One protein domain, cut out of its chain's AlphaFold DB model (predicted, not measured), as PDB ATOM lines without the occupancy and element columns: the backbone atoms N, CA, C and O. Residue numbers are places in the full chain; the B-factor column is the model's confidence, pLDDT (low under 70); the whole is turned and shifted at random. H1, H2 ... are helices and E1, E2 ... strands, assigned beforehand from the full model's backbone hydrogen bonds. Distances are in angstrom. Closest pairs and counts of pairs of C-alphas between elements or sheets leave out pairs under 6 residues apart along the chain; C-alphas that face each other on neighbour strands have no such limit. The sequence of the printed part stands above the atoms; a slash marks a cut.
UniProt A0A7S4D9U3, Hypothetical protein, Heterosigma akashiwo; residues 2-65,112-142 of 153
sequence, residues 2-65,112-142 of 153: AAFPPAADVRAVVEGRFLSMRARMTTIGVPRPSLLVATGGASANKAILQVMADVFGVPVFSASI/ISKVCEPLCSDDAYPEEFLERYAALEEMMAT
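What this domain is: This is residues 2 to 65 and 112 to 142 of the 153 residues of the protein "Hypothetical protein" of Heterosigma akashiwo (UniProt A0A7S4D9U3). A small three-strand sheet at one end, the helix H3 over one of its faces, the long helix H1 packed on H3, and H4 crossing H1 on the side away from the sheet: the parts follow one another as a series from sheet to H4. Residues 2 to 10, of which 6 to 10 belong to H1, stick out from this body, and the short H2 only grazes the sheet. The 95 printed residues hold four named helices and three named strands in the order H1 E1 H2 H3 E2 E3 H4; the mixed sheet runs E1 E2 E3 and the class is mostly helix. The whole is compact, with a radius of gyration of the C-alphas of 13.9 A and spans of 39 by 35 by 26 A.

How they stand to each other: Begin at the sheet, where E2, residues 60 to 63, is the inner strand. E1, residues 36 to 38, is its parallel neighbour at 43 degrees; look at N 38 and O 61, 2.8 A apart and within hydrogen-bond range. E3, residues 112 to 116, is its antiparallel neighbour at 146 degrees, with N 115 and O 60 within hydrogen-bond range at 2.8 A. H3, residues 46 to 56, is on one face at a height over the sheet of 7.5 A, making two layers, a helix on one face of a sheet. It lies over E2 and, only just, with 3 C-alphas, over E3; it runs slantwise to the strands, at 43 degrees to E2 on the local plane. H2, residues 41 to 44, only grazes the sheet with residues 43 to 44. E1, H2 and H3, and E2 form a strand-helix-strand unit, two parallel strands with helices between, and its crossover is right-handed. Moving outward, H1, residues 6 to 25, touches H3 with its residues 14 to 22 alone; the closest C-alphas, of Phe 18 and Met 52, are 6.1 A apart, at a steep tilt of 47 degrees, the same way. H4, residues 127 to 142, is about perpendicular to H1 at 87 degrees and touches its residues 19 to 23 alone, with residues 130 to 137 of its own; the closest C-alphas are those of Ala 23 and Leu 130, 6.0 A apart. H3 and H4 are apart. In H1, H3 and H4 every O i to N i+4 pair is within hydrogen-bond range; H2 is too short for such a pair.

Where its parts are: Find C-alpha 6 at (135.834, 177.046, 127.827); from there H1 runs 29.5 A to C-alpha 25, with a kink of 26 degrees near residue 14. H3 measures 15.2 A and E3 12.5 A. H4 runs 22.6 A and ends at C-alpha 142, at (113.226, 190.472, 139.447).

The domain as a whole: The two C-alphas farthest apart, of Ala 2 and Ile 65, are 44.0 A apart. Residues 66 to 111 are not printed, and C-alphas 65 and 112 are 8.4 A apart across this cut, in the link from E2 to E3. Of the links that are printed whole, none is long. The mean pLDDT of the printed part of this model is 92.0, and no printed residue is under 70.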
ATOM      1  N   ALA A   2     137.326 182.333 139.441       79.94
ATOM      2  CA  ALA A   2     138.337 181.929 138.459       79.94
ATOM      3  C   ALA A   2     137.635 181.519 137.153       79.94
ATOM      4  O   ALA A   2     136.515 181.025 137.213       79.94
ATOM      5  N   ALA A   3     138.257 181.748 135.994       86.75
ATOM      6  CA  ALA A   3     137.644 181.401 134.713       86.75
ATOM      7  C   ALA A   3     137.321 179.898 134.652       86.75
ATOM      8  O   ALA A   3     138.157 179.067 135.019       86.75
ATOM      9  N   PHE A   4     136.115 179.558 134.201       90.75
ATOM     10  CA  PHE A   4     135.754 178.173 133.935       90.75
ATOM     11  C   PHE A   4     136.482 177.671 132.679       90.75
ATOM     12  O   PHE A   4     136.909 178.467 131.837       90.75
ATOM     13  N   PRO A   5     136.659 176.348 132.523       95.62
ATOM     14  CA  PRO A   5     137.135 175.795 131.264       95.62
ATOM     15  C   PRO A   5     136.190 176.205 130.120       95.62
ATOM     16  O   PRO A   5     134.979 176.057 130.282       95.62
ATOM     17  N   PRO A   6     136.691 176.609 128.937       93.94
ATOM     18  CA  PRO A   6     135.834 177.046 127.827       93.94
ATOM     19  C   PRO A   6     134.752 176.030 127.426       93.94
ATOM     20  O   PRO A   6     133.651 176.398 127.028       93.94
ATOM     21  N   ALA A   7     135.044 174.734 127.563       93.62
ATOM     22  CA  ALA A   7     134.073 173.672 127.310       93.62
ATOM     23  C   ALA A   7     132.894 173.687 128.301       93.62
ATOM     24  O   ALA A   7     131.768 173.382 127.910       93.62
ATOM     25  N   ALA A   8     133.142 174.050 129.565       92.88
ATOM     26  CA  ALA A   8     132.102 174.176 130.579       92.88
ATOM     27  C   ALA A   8     131.192 175.374 130.287       92.88
ATOM     28  O   ALA A   8     129.979 175.230 130.377       92.88
ATOM     29  N   ASP A   9     131.752 176.505 129.844       93.31
ATOM     30  CA  ASP A   9     130.965 177.688 129.471       93.31
ATOM     31  C   ASP A   9     130.028 177.400 128.290       93.31
ATOM     32  O   ASP A   9     128.827 177.660 128.363       93.31
ATOM     33  N   VAL A  10     130.546 176.798 127.211       94.62
ATOM     34  CA  VAL A  10     129.728 176.429 126.038       94.62
ATOM     35  C   VAL A  10     128.614 175.462 126.435       94.62
ATOM     36  O   VAL A  10     127.468 175.624 126.012       94.62
ATOM     37  N   ARG A  11     128.937 174.465 127.265       93.88
ATOM     38  CA  ARG A  11     127.961 173.480 127.729       93.88
ATOM     39  C   ARG A  11     126.896 174.114 128.622       93.88
ATOM     40  O   ARG A  11     125.722 173.840 128.406       93.88
ATOM     41  N   ALA A  12     127.278 175.012 129.529       94.31
ATOM     42  CA  ALA A  12     126.350 175.726 130.403       94.31
ATOM     43  C   ALA A  12     125.337 176.573 129.617       94.31
ATOM     44  O   ALA A  12     124.163 176.605 129.975       94.31
ATOM     45  N   VAL A  13     125.749 177.205 128.510       95.69
ATOM     46  CA  VAL A  13     124.830 177.958 127.635       95.69
ATOM     47  C   VAL A  13     123.783 177.038 126.997       95.69
ATOM     48  O   VAL A  13     122.593 177.362 126.983       95.69
ATOM     49  N   VAL A  14     124.209 175.886 126.471       96.81
ATOM     50  CA  VAL A  14     123.304 174.932 125.810       96.81
ATOM     51  C   VAL A  14     122.381 174.252 126.826       96.81
ATOM     52  O   VAL A  14     121.170 174.205 126.614       96.81
ATOM     53  N   GLU A  15     122.927 173.773 127.945       95.69
ATOM     54  CA  GLU A  15     122.152 173.166 129.033       95.69
ATOM     55  C   GLU A  15     121.158 174.156 129.628       95.69
ATOM     56  O   GLU A  15     119.979 173.834 129.749       95.69
ATOM     57  N   GLY A  16     121.594 175.385 129.917       96.00
ATOM     58  CA  GLY A  16     120.746 176.427 130.488       96.00
ATOM     59  C   GLY A  16     119.513 176.715 129.634       96.00
ATOM     60  O   GLY A  16     118.409 176.870 130.158       96.00
ATOM     61  N   ARG A  17     119.651 176.689 128.300       96.12
ATOM     62  CA  ARG A  17     118.499 176.836 127.403       96.12
ATOM     63  C   ARG A  17     117.473 175.718 127.596       96.12
ATOM     64  O   ARG A  17     116.275 175.998 127.654       96.12
ATOM     65  N   PHE A  18     117.922 174.472 127.679       95.81
ATOM     66  CA  PHE A  18     117.040 173.316 127.828       95.81
ATOM     67  C   PHE A  18     116.460 173.193 129.238       95.81
ATOM     68  O   PHE A  18     115.290 172.844 129.373       95.81
ATOM     69  N   LEU A  19     117.218 173.571 130.267       95.12
ATOM     70  CA  LEU A  19     116.745 173.655 131.650       95.12
ATOM     71  C   LEU A  19     115.641 174.703 131.792       95.12
ATOM     72  O   LEU A  19     114.589 174.407 132.350       95.12
ATOM     73  N   SER A  20     115.832 175.884 131.193       94.31
ATOM     74  CA  SER A  20     114.810 176.937 131.121       94.31
ATOM     75  C   SER A  20     113.523 176.442 130.461       94.31
ATOM     76  O   SER A  20     112.417 176.681 130.949       94.31
ATOM     77  N   MET A  21     113.656 175.708 129.349       94.44
ATOM     78  CA  MET A  21     112.511 175.107 128.668       94.44
ATOM     79  C   MET A  21     111.810 174.077 129.557       94.44
ATOM     80  O   MET A  21     110.595 174.172 129.713       94.44
ATOM     81  N   ARG A  22     112.557 173.134 130.149       92.31
ATOM     82  CA  ARG A  22     112.029 172.063 131.009       92.31
ATOM     83  C   ARG A  22     111.293 172.627 132.227       92.31
ATOM     84  O   ARG A  22     110.158 172.229 132.472       92.31
ATOM     85  N   ALA A  23     111.874 173.613 132.913       90.44
ATOM     86  CA  ALA A  23     111.278 174.258 134.085       90.44
ATOM     87  C   ALA A  23     109.908 174.904 133.799       90.44
ATOM     88  O   ALA A  23     109.040 174.943 134.665       90.44
ATOM     89  N   ARG A  24     109.686 175.388 132.571       89.75
ATOM     90  CA  ARG A  24     108.435 176.054 132.166       89.75
ATOM     91  C   ARG A  24     107.383 175.098 131.616       89.75
ATOM     92  O   ARG A  24     106.245 175.512 131.395       89.75
ATOM     93  N   MET A  25     107.730 173.835 131.364       91.38
ATOM     94  CA  MET A  25     106.796 172.900 130.736       91.38
ATOM     95  C   MET A  25     105.574 172.609 131.611       91.38
ATOM     96  O   MET A  25     104.462 172.469 131.101       91.38
ATOM     97  N   THR A  26     105.763 172.560 132.929       85.62
ATOM     98  CA  THR A  26     104.678 172.381 133.904       85.62
ATOM     99  C   THR A  26     103.656 173.515 133.805       85.62
ATOM    100  O   THR A  26     102.455 173.254 133.787       85.62
ATOM    101  N   THR A  27     104.111 174.758 133.623       87.69
ATOM    102  CA  THR A  27     103.249 175.941 133.463       87.69
ATOM    103  C   THR A  27     102.406 175.900 132.186       87.69
ATOM    104  O   THR A  27     101.301 176.433 132.170       87.69
ATOM    105  N   ILE A  28     102.890 175.244 131.125       90.69
ATOM    106  CA  ILE A  28     102.144 175.064 129.865       90.69
ATOM    107  C   ILE A  28     101.370 173.736 129.805       90.69
ATOM    108  O   ILE A  28     100.866 173.368 128.747       90.69
ATOM    109  N   GLY A  29     101.266 173.011 130.924       92.38
ATOM    110  CA  GLY A  29     100.475 171.783 131.028       92.38
ATOM    111  C   GLY A  29     101.151 170.523 130.480       92.38
ATOM    112  O   GLY A  29     100.465 169.542 130.204       92.38
ATOM    113  N   VAL A  30     102.480 170.519 130.329       91.94
ATOM    114  CA  VAL A  30     103.253 169.364 129.834       91.94
ATOM    115  C   VAL A  30     104.319 168.963 130.864       91.94
ATOM    116  O   VAL A  30     105.506 169.137 130.619       91.94
ATOM    117  N   PRO A  31     103.941 168.430 132.039       85.62
ATOM    118  CA  PRO A  31     104.884 168.203 133.139       85.62
ATOM    119  C   PRO A  31     106.023 167.236 132.787       85.62
ATOM    120  O   PRO A  31     107.150 167.431 133.229       85.62
ATOM    121  N   ARG A  32     105.756 166.212 131.966       87.88
ATOM    122  CA  ARG A  32     106.789 165.309 131.450       87.88
ATOM    123  C   ARG A  32     106.446 164.876 130.023       87.88
ATOM    124  O   ARG A  32     105.428 164.207 129.837       87.88
ATOM    125  N   PRO A  33     107.241 165.256 129.006       93.19
ATOM    126  CA  PRO A  33     107.050 164.744 127.655       93.19
ATOM    127  C   PRO A  33     107.416 163.254 127.594       93.19
ATOM    128  O   PRO A  33     108.150 162.755 128.440       93.19
ATOM    129  N   SER A  34     106.926 162.544 126.579       94.31
ATOM    130  CA  SER A  34     107.360 161.171 126.271       94.31
ATOM    131  C   SER A  34     108.491 161.124 125.238       94.31
ATOM    132  O   SER A  34     109.253 160.164 125.196       94.31
ATOM    133  N   LEU A  35     108.591 162.155 124.397       95.75
ATOM    134  CA  LEU A  35     109.639 162.360 123.402       95.75
ATOM    135  C   LEU A  35     109.707 163.837 123.020       95.75
ATOM    136  O   LEU A  35     108.791 164.615 123.308       95.75
ATOM    137  N   LEU A  36     110.757 164.206 122.298       95.94
ATOM    138  CA  LEU A  36     110.935 165.537 121.730       95.94
ATOM    139  C   LEU A  36     111.127 165.454 120.221       95.94
ATOM    140  O   LEU A  36     111.813 164.566 119.728       95.94
ATOM    141  N   VAL A  37     110.563 166.409 119.480       94.94
ATOM    142  CA  VAL A  37     110.830 166.577 118.045       94.94
ATOM    143  C   VAL A  37     111.544 167.907 117.846       94.94
ATOM    144  O   VAL A  37     110.946 168.975 117.978       94.94
ATOM    145  N   ALA A  38     112.833 167.842 117.539       94.06
ATOM    146  CA  ALA A  38     113.659 169.005 117.286       94.06
ATOM    147  C   ALA A  38     113.536 169.459 115.828       94.06
ATOM    148  O   ALA A  38     113.730 168.686 114.883       94.06
ATOM    149  N   THR A  39     113.245 170.747 115.667       89.81
ATOM    150  CA  THR A  39     113.143 171.442 114.381       89.81
ATOM    151  C   THR A  39     113.952 172.743 114.432       89.81
ATOM    152  O   THR A  39     114.371 173.182 115.507       89.81
ATOM    153  N   GLY A  40     114.179 173.366 113.275       84.00
ATOM    154  CA  GLY A  40     114.961 174.603 113.157       84.00
ATOM    155  C   GLY A  40     116.467 174.367 112.996       84.00
ATOM    156  O   GLY A  40     116.948 173.242 113.013       84.00
ATOM    157  N   GLY A  41     117.244 175.439 112.822       85.06
ATOM    158  CA  GLY A  41     118.660 175.324 112.433       85.06
ATOM    159  C   GLY A  41     119.539 174.548 113.423       85.06
ATOM    160  O   GLY A  41     120.424 173.800 113.014       85.06
ATOM    161  N   ALA A  42     119.266 174.666 114.727       88.94
ATOM    162  CA  ALA A  42     120.032 173.967 115.760       88.94
ATOM    163  C   ALA A  42     119.846 172.440 115.720       88.94
ATOM    164  O   ALA A  42     120.735 171.716 116.168       88.94
ATOM    165  N   SER A  43     118.747 171.934 115.141       90.50
ATOM    166  CA  SER A  43     118.497 170.491 115.056       90.50
ATOM    167  C   SER A  43     119.420 169.768 114.074       90.50
ATOM    168  O   SER A  43     119.481 168.543 114.085       90.50
ATOM    169  N   ALA A  44     120.198 170.497 113.266       91.94
ATOM    170  CA  ALA A  44     121.271 169.914 112.463       91.94
ATOM    171  C   ALA A  44     122.471 169.450 113.316       91.94
ATOM    172  O   ALA A  44     123.271 168.628 112.866       91.94
ATOM    173  N   ASN A  45     122.620 169.957 114.548       95.12
ATOM    174  CA  ASN A  45     123.749 169.641 115.416       95.12
ATOM    175  C   ASN A  45     123.400 168.534 116.423       95.12
ATOM    176  O   ASN A  45     122.732 168.767 117.430       95.12
ATOM    177  N   LYS A  46     123.938 167.332 116.189       95.50
ATOM    178  CA  LYS A  46     123.719 166.158 117.050       95.50
ATOM    179  C   LYS A  46     124.183 166.351 118.495       95.50
ATOM    180  O   LYS A  46     123.567 165.787 119.388       95.50
ATOM    181  N   ALA A  47     125.228 167.143 118.744       95.62
ATOM    182  CA  ALA A  47     125.702 167.391 120.105       95.62
ATOM    183  C   ALA A  47     124.696 168.235 120.901       95.62
ATOM    184  O   ALA A  47     124.426 167.932 122.058       95.62
ATOM    185  N   ILE A  48     124.082 169.240 120.266       96.69
ATOM    186  CA  ILE A  48     123.004 170.027 120.884       96.69
ATOM    187  C   ILE A  48     121.794 169.130 121.175       96.69
ATOM    188  O   ILE A  48     121.230 169.201 122.264       96.69
ATOM    189  N   LEU A  49     121.422 168.258 120.231       97.06
ATOM    190  CA  LEU A  49     120.316 167.316 120.424       97.06
ATOM    191  C   LEU A  49     120.589 166.291 121.527       97.06
ATOM    192  O   LEU A  49     119.664 165.928 122.246       97.06
ATOM    193  N   GLN A  50     121.841 165.868 121.706       97.31
ATOM    194  CA  GLN A  50     122.208 164.991 122.813       97.31
ATOM    195  C   GLN A  50     122.017 165.681 124.164       97.31
ATOM    196  O   GLN A  50     121.387 165.109 125.045       97.31
ATOM    197  N   VAL A  51     122.468 166.934 124.305       96.50
ATOM    198  CA  VAL A  51     122.232 167.708 125.535       96.50
ATOM    199  C   VAL A  51     120.731 167.894 125.780       96.50
ATOM    200  O   VAL A  51     120.282 167.809 126.916       96.50
ATOM    201  N   MET A  52     119.930 168.096 124.728       96.56
ATOM    202  CA  MET A  52     118.470 168.151 124.846       96.56
ATOM    203  C   MET A  52     117.884 166.828 125.367       96.56
ATOM    204  O   MET A  52     117.044 166.853 126.262       96.56
ATOM    205  N   ALA A  53     118.323 165.686 124.830       96.69
ATOM    206  CA  ALA A  53     117.870 164.369 125.279       96.69
ATOM    207  C   ALA A  53     118.230 164.133 126.749       96.69
ATOM    208  O   ALA A  53     117.369 163.746 127.534       96.69
ATOM    209  N   ASP A  54     119.471 164.446 127.124       95.81
ATOM    210  CA  ASP A  54     119.991 164.284 128.481       95.81
ATOM    211  C   ASP A  54     119.238 165.180 129.482       95.81
ATOM    212  O   ASP A  54     118.764 164.708 130.512       95.81
ATOM    213  N   VAL A  55     119.041 166.465 129.158       95.00
ATOM    214  CA  VAL A  55     118.345 167.415 130.045       95.00
ATOM    215  C   VAL A  55     116.879 167.045 130.252       95.00
ATOM    216  O   VAL A  55     116.353 167.281 131.334       95.00
ATOM    217  N   PHE A  56     116.191 166.491 129.251       94.00
ATOM    218  CA  PHE A  56     114.775 166.124 129.380       94.00
ATOM    219  C   PHE A  56     114.552 164.661 129.789       94.00
ATOM    220  O   PHE A  56     113.440 164.324 130.194       94.00
ATOM    221  N   GLY A  57     115.573 163.807 129.695       94.06
ATOM    222  CA  GLY A  57     115.477 162.378 129.999       94.06
ATOM    223  C   GLY A  57     114.542 161.617 129.056       94.06
ATOM    224  O   GLY A  57     113.842 160.706 129.490       94.06
ATOM    225  N   VAL A  58     114.453 162.027 127.786       95.44
ATOM    226  CA  VAL A  58     113.548 161.429 126.785       95.44
ATOM    227  C   VAL A  58     114.197 161.383 125.400       95.44
ATOM    228  O   VAL A  58     115.057 162.217 125.102       95.44
ATOM    229  N   PRO A  59     113.776 160.457 124.518       97.06
ATOM    230  CA  PRO A  59     114.292 160.387 123.156       97.06
ATOM    231  C   PRO A  59     114.015 161.666 122.364       97.06
ATOM    232  O   PRO A  59     112.926 162.249 122.426       97.06
ATOM    233  N   VAL A  60     114.987 162.046 121.534       97.56
ATOM    234  CA  VAL A  60     114.886 163.184 120.617       97.56
ATOM    235  C   VAL A  60     114.821 162.686 119.177       97.56
ATOM    236  O   VAL A  60     115.645 161.897 118.710       97.56
ATOM    237  N   PHE A  61     113.839 163.197 118.452       96.44
ATOM    238  CA  PHE A  61     113.589 162.981 117.036       96.44
ATOM    239  C   PHE A  61     113.869 164.268 116.264       96.44
ATOM    240  O   PHE A  61     113.850 165.362 116.828       96.44
ATOM    241  N   SER A  62     114.078 164.165 114.957       93.75
ATOM    242  CA  SER A  62     114.138 165.331 114.077       93.75
ATOM    243  C   SER A  62     113.370 165.077 112.790       93.75
ATOM    244  O   SER A  62     113.283 163.940 112.319       93.75
ATOM    245  N   ALA A  63     112.774 166.142 112.258       88.69
ATOM    246  CA  ALA A  63     112.064 166.123 110.991       88.69
ATOM    247  C   ALA A  63     113.017 166.495 109.850       88.69
ATOM    248  O   ALA A  63     113.753 167.477 109.937       88.69
ATOM    249  N   SER A  64     112.959 165.741 108.756       82.75
ATOM    250  CA  SER A  64     113.694 166.042 107.518       82.75
ATOM    251  C   SER A  64     113.151 167.262 106.763       82.75
ATOM    252  O   SER A  64     113.859 167.847 105.946       82.75
ATOM    253  N   ILE A  65     111.907 167.664 107.040       79.56
ATOM    254  CA  ILE A  65     111.230 168.775 106.367       79.56
ATOM    255  C   ILE A  65     111.333 170.043 107.220       79.56
ATOM    256  O   ILE A  65     110.897 170.066 108.370       79.56
ATOM    257  N   ILE A 112     110.055 161.906 110.059       93.25
ATOM    258  CA  ILE A 112     110.507 162.152 111.429       93.25
ATOM    259  C   ILE A 112     111.219 160.893 111.914       93.25
ATOM    260  O   ILE A 112     110.622 159.825 111.997       93.25
ATOM    261  N   SER A 113     112.494 161.020 112.264       94.31
ATOM    262  CA  SER A 113     113.317 159.890 112.708       94.31
ATOM    263  C   SER A 113     113.979 160.175 114.045       94.31
ATOM    264  O   SER A 113     114.351 161.318 114.328       94.31
ATOM    265  N   LYS A 114     114.174 159.128 114.849       96.19
ATOM    266  CA  LYS A 114     114.914 159.228 116.107       96.19
ATOM    267  C   LYS A 114     116.373 159.591 115.835       96.19
ATOM    268  O   LYS A 114     117.004 158.994 114.966       96.19
ATOM    269  N   VAL A 115     116.897 160.551 116.588       96.19
ATOM    270  CA  VAL A 115     118.285 161.011 116.480       96.19
ATOM    271  C   VAL A 115     119.132 160.458 117.617       96.19
ATOM    272  O   VAL A 115     120.216 159.936 117.361       96.19
ATOM    273  N   CYS A 116     118.645 160.558 118.853       97.06
ATOM    274  CA  CYS A 116     119.360 160.095 120.037       97.06
ATOM    275  C   CYS A 116     118.412 159.701 121.175       97.06
ATOM    276  O   CYS A 116     117.261 160.137 121.239       97.06
ATOM    277  N   GLU A 117     118.942 158.856 122.056       97.44
ATOM    278  CA  GLU A 117     118.410 158.555 123.387       97.44
ATOM    279  C   GLU A 117     119.202 159.364 124.428       97.44
ATOM    280  O   GLU A 117     120.347 159.740 124.140       97.44
ATOM    281  N   PRO A 118     118.648 159.621 125.624       96.31
ATOM    282  CA  PRO A 118     119.439 160.147 126.732       96.31
ATOM    283  C   PRO A 118     120.607 159.198 127.041       96.31
ATOM    284  O   PRO A 118     120.439 157.979 127.112       96.31
ATOM    285  N   LEU A 119     121.806 159.758 127.189       94.75
ATOM    286  CA  LEU A 119     123.012 159.024 127.581       94.75
ATOM    287  C   LEU A 119     123.228 159.049 129.092       94.75
ATOM    288  O   LEU A 119     123.900 158.170 129.631       94.75
ATOM    289  N   CYS A 120     122.707 160.071 129.768       86.25
ATOM    290  CA  CYS A 120     122.764 160.171 131.216       86.25
ATOM    291  C   CYS A 120     121.657 159.339 131.875       86.25
ATOM    292  O   CYS A 120     120.639 159.024 131.260       86.25
ATOM    293  N   SER A 121     121.857 158.989 133.141       84.06
ATOM    294  CA  SER A 121     120.816 158.373 133.955       84.06
ATOM    295  C   SER A 121     119.650 159.340 134.189       84.06
ATOM    296  O   SER A 121     119.820 160.561 134.141       84.06
ATOM    297  N   ASP A 122     118.466 158.790 134.472       75.00
ATOM    298  CA  ASP A 122     117.237 159.562 134.723       75.00
ATOM    299  C   ASP A 122     117.378 160.583 135.872       75.00
ATOM    300  O   ASP A 122     116.630 161.557 135.936       75.00
ATOM    301  N   ASP A 123     118.339 160.379 136.775       79.25
ATOM    302  CA  ASP A 123     118.636 161.222 137.935       79.25
ATOM    303  C   ASP A 123     119.737 162.269 137.690       79.25
ATOM    304  O   ASP A 123     120.064 163.022 138.604       79.25
ATOM    305  N   ALA A 124     120.294 162.372 136.477       86.44
ATOM    306  CA  ALA A 124     121.341 163.353 136.171       86.44
ATOM    307  C   ALA A 124     120.861 164.810 136.310       86.44
ATOM    308  O   ALA A 124     121.639 165.692 136.676       86.44
ATOM    309  N   TYR A 125     119.571 165.048 136.055       89.25
ATOM    310  CA  TYR A 125     118.892 166.328 136.263       89.25
ATOM    311  C   TYR A 125     117.666 166.105 137.160       89.25
ATOM    312  O   TYR A 125     116.542 166.006 136.644       89.25
ATOM    313  N   PRO A 126     117.873 165.975 138.486       89.38
ATOM    314  CA  PRO A 126     116.794 165.728 139.433       89.38
ATOM    315  C   PRO A 126     115.890 166.957 139.548       89.38
ATOM    316  O   PRO A 126     116.306 168.080 139.257       89.38
ATOM    317  N   GLU A 127     114.655 166.761 140.007       86.62
ATOM    318  CA  GLU A 127     113.659 167.841 140.083       86.62
ATOM    319  C   GLU A 127     114.145 169.016 140.949       86.62
ATOM    320  O   GLU A 127     114.034 170.174 140.561       86.62
ATOM    321  N   GLU A 128     114.834 168.717 142.050       90.31
ATOM    322  CA  GLU A 128     115.461 169.694 142.951       90.31
ATOM    323  C   GLU A 128     116.452 170.624 142.228       90.31
ATOM    324  O   GLU A 128     116.603 171.800 142.571       90.31
ATOM    325  N   PHE A 129     117.160 170.113 141.214       90.00
ATOM    326  CA  PHE A 129     118.066 170.924 140.404       90.00
ATOM    327  C   PHE A 129     117.291 171.883 139.495       90.00
ATOM    328  O   PHE A 129     117.687 173.041 139.346       90.00
ATOM    329  N   LEU A 130     116.172 171.431 138.925       88.25
ATOM    330  CA  LEU A 130     115.307 172.254 138.076       88.25
ATOM    331  C   LEU A 130     114.629 173.361 138.875       88.25
ATOM    332  O   LEU A 130     114.607 174.500 138.419       88.25
ATOM    333  N   GLU A 131     114.142 173.053 140.076       90.12
ATOM    334  CA  GLU A 131     113.559 174.037 140.991       90.12
ATOM    335  C   GLU A 131     114.569 175.136 141.334       90.12
ATOM    336  O   GLU A 131     114.263 176.327 141.253       90.12
ATOM    337  N   ARG A 132     115.815 174.752 141.637       93.50
ATOM    338  CA  ARG A 132     116.902 175.708 141.884       93.50
ATOM    339  C   ARG A 132     117.213 176.554 140.655       93.50
ATOM    340  O   ARG A 132     117.427 177.757 140.795       93.50
ATOM    341  N   TYR A 133     117.251 175.951 139.468       93.44
ATOM    342  CA  TYR A 133     117.490 176.677 138.222       93.44
ATOM    343  C   TYR A 133     116.360 177.679 137.933       93.44
ATOM    344  O   TYR A 133     116.632 178.837 137.622       93.44
ATOM    345  N   ALA A 134     115.101 177.276 138.116       91.75
ATOM    346  CA  ALA A 134     113.934 178.140 137.951       91.75
ATOM    347  C   ALA A 134     113.946 179.327 138.930       91.75
ATOM    348  O   ALA A 134     113.733 180.468 138.520       91.75
ATOM    349  N   ALA A 135     114.275 179.081 140.201       92.94
ATOM    350  CA  ALA A 135     114.404 180.133 141.209       92.94
ATOM    351  C   ALA A 135     115.504 181.151 140.854       92.94
ATOM    352  O   ALA A 135     115.345 182.350 141.088       92.94
ATOM    353  N   LEU A 136     116.613 180.698 140.257       93.69
ATOM    354  CA  LEU A 136     117.662 181.592 139.758       93.69
ATOM    355  C   LEU A 136     117.170 182.452 138.588       93.69
ATOM    356  O   LEU A 136     117.455 183.648 138.562       93.69
ATOM    357  N   GLU A 137     116.414 181.884 137.642       93.06
ATOM    358  CA  GLU A 137     115.814 182.668 136.553       93.06
ATOM    359  C   GLU A 137     114.884 183.765 137.085       93.06
ATOM    360  O   GLU A 137     114.951 184.908 136.626       93.06
ATOM    361  N   GLU A 138     114.051 183.448 138.076       91.00
ATOM    362  CA  GLU A 138     113.136 184.405 138.705       91.00
ATOM    363  C   GLU A 138     113.883 185.502 139.478       91.00
ATOM    364  O   GLU A 138     113.572 186.692 139.353       91.00
ATOM    365  N   MET A 139     114.929 185.134 140.220       94.31
ATOM    366  CA  MET A 139     115.795 186.085 140.920       94.31
ATOM    367  C   MET A 139     116.469 187.066 139.950       94.31
ATOM    368  O   MET A 139     116.536 188.269 140.217       94.31
ATOM    369  N   MET A 140     116.953 186.585 138.805       91.00
ATOM    370  CA  MET A 140     117.559 187.450 137.789       91.00
ATOM    371  C   MET A 140     116.522 188.371 137.141       91.00
ATOM    372  O   MET A 140     116.775 189.567 136.986       91.00
ATOM    373  N   ALA A 141     115.341 187.848 136.803       88.50
ATOM    374  CA  ALA A 141     114.263 188.639 136.213       88.50
ATOM    375  C   ALA A 141     113.799 189.773 137.147       88.50
ATOM    376  O   ALA A 141     113.663 190.920 136.717       88.50
ATOM    377  N   THR A 142     113.631 189.479 138.438       90.06
ATOM    378  CA  THR A 142     113.226 190.472 139.447       90.06
ATOM    379  C   THR A 142     114.305 191.532 139.681       90.06
ATOM    380  O   THR A 142     114.001 192.724 139.645       90.06
TER     381      THR A 142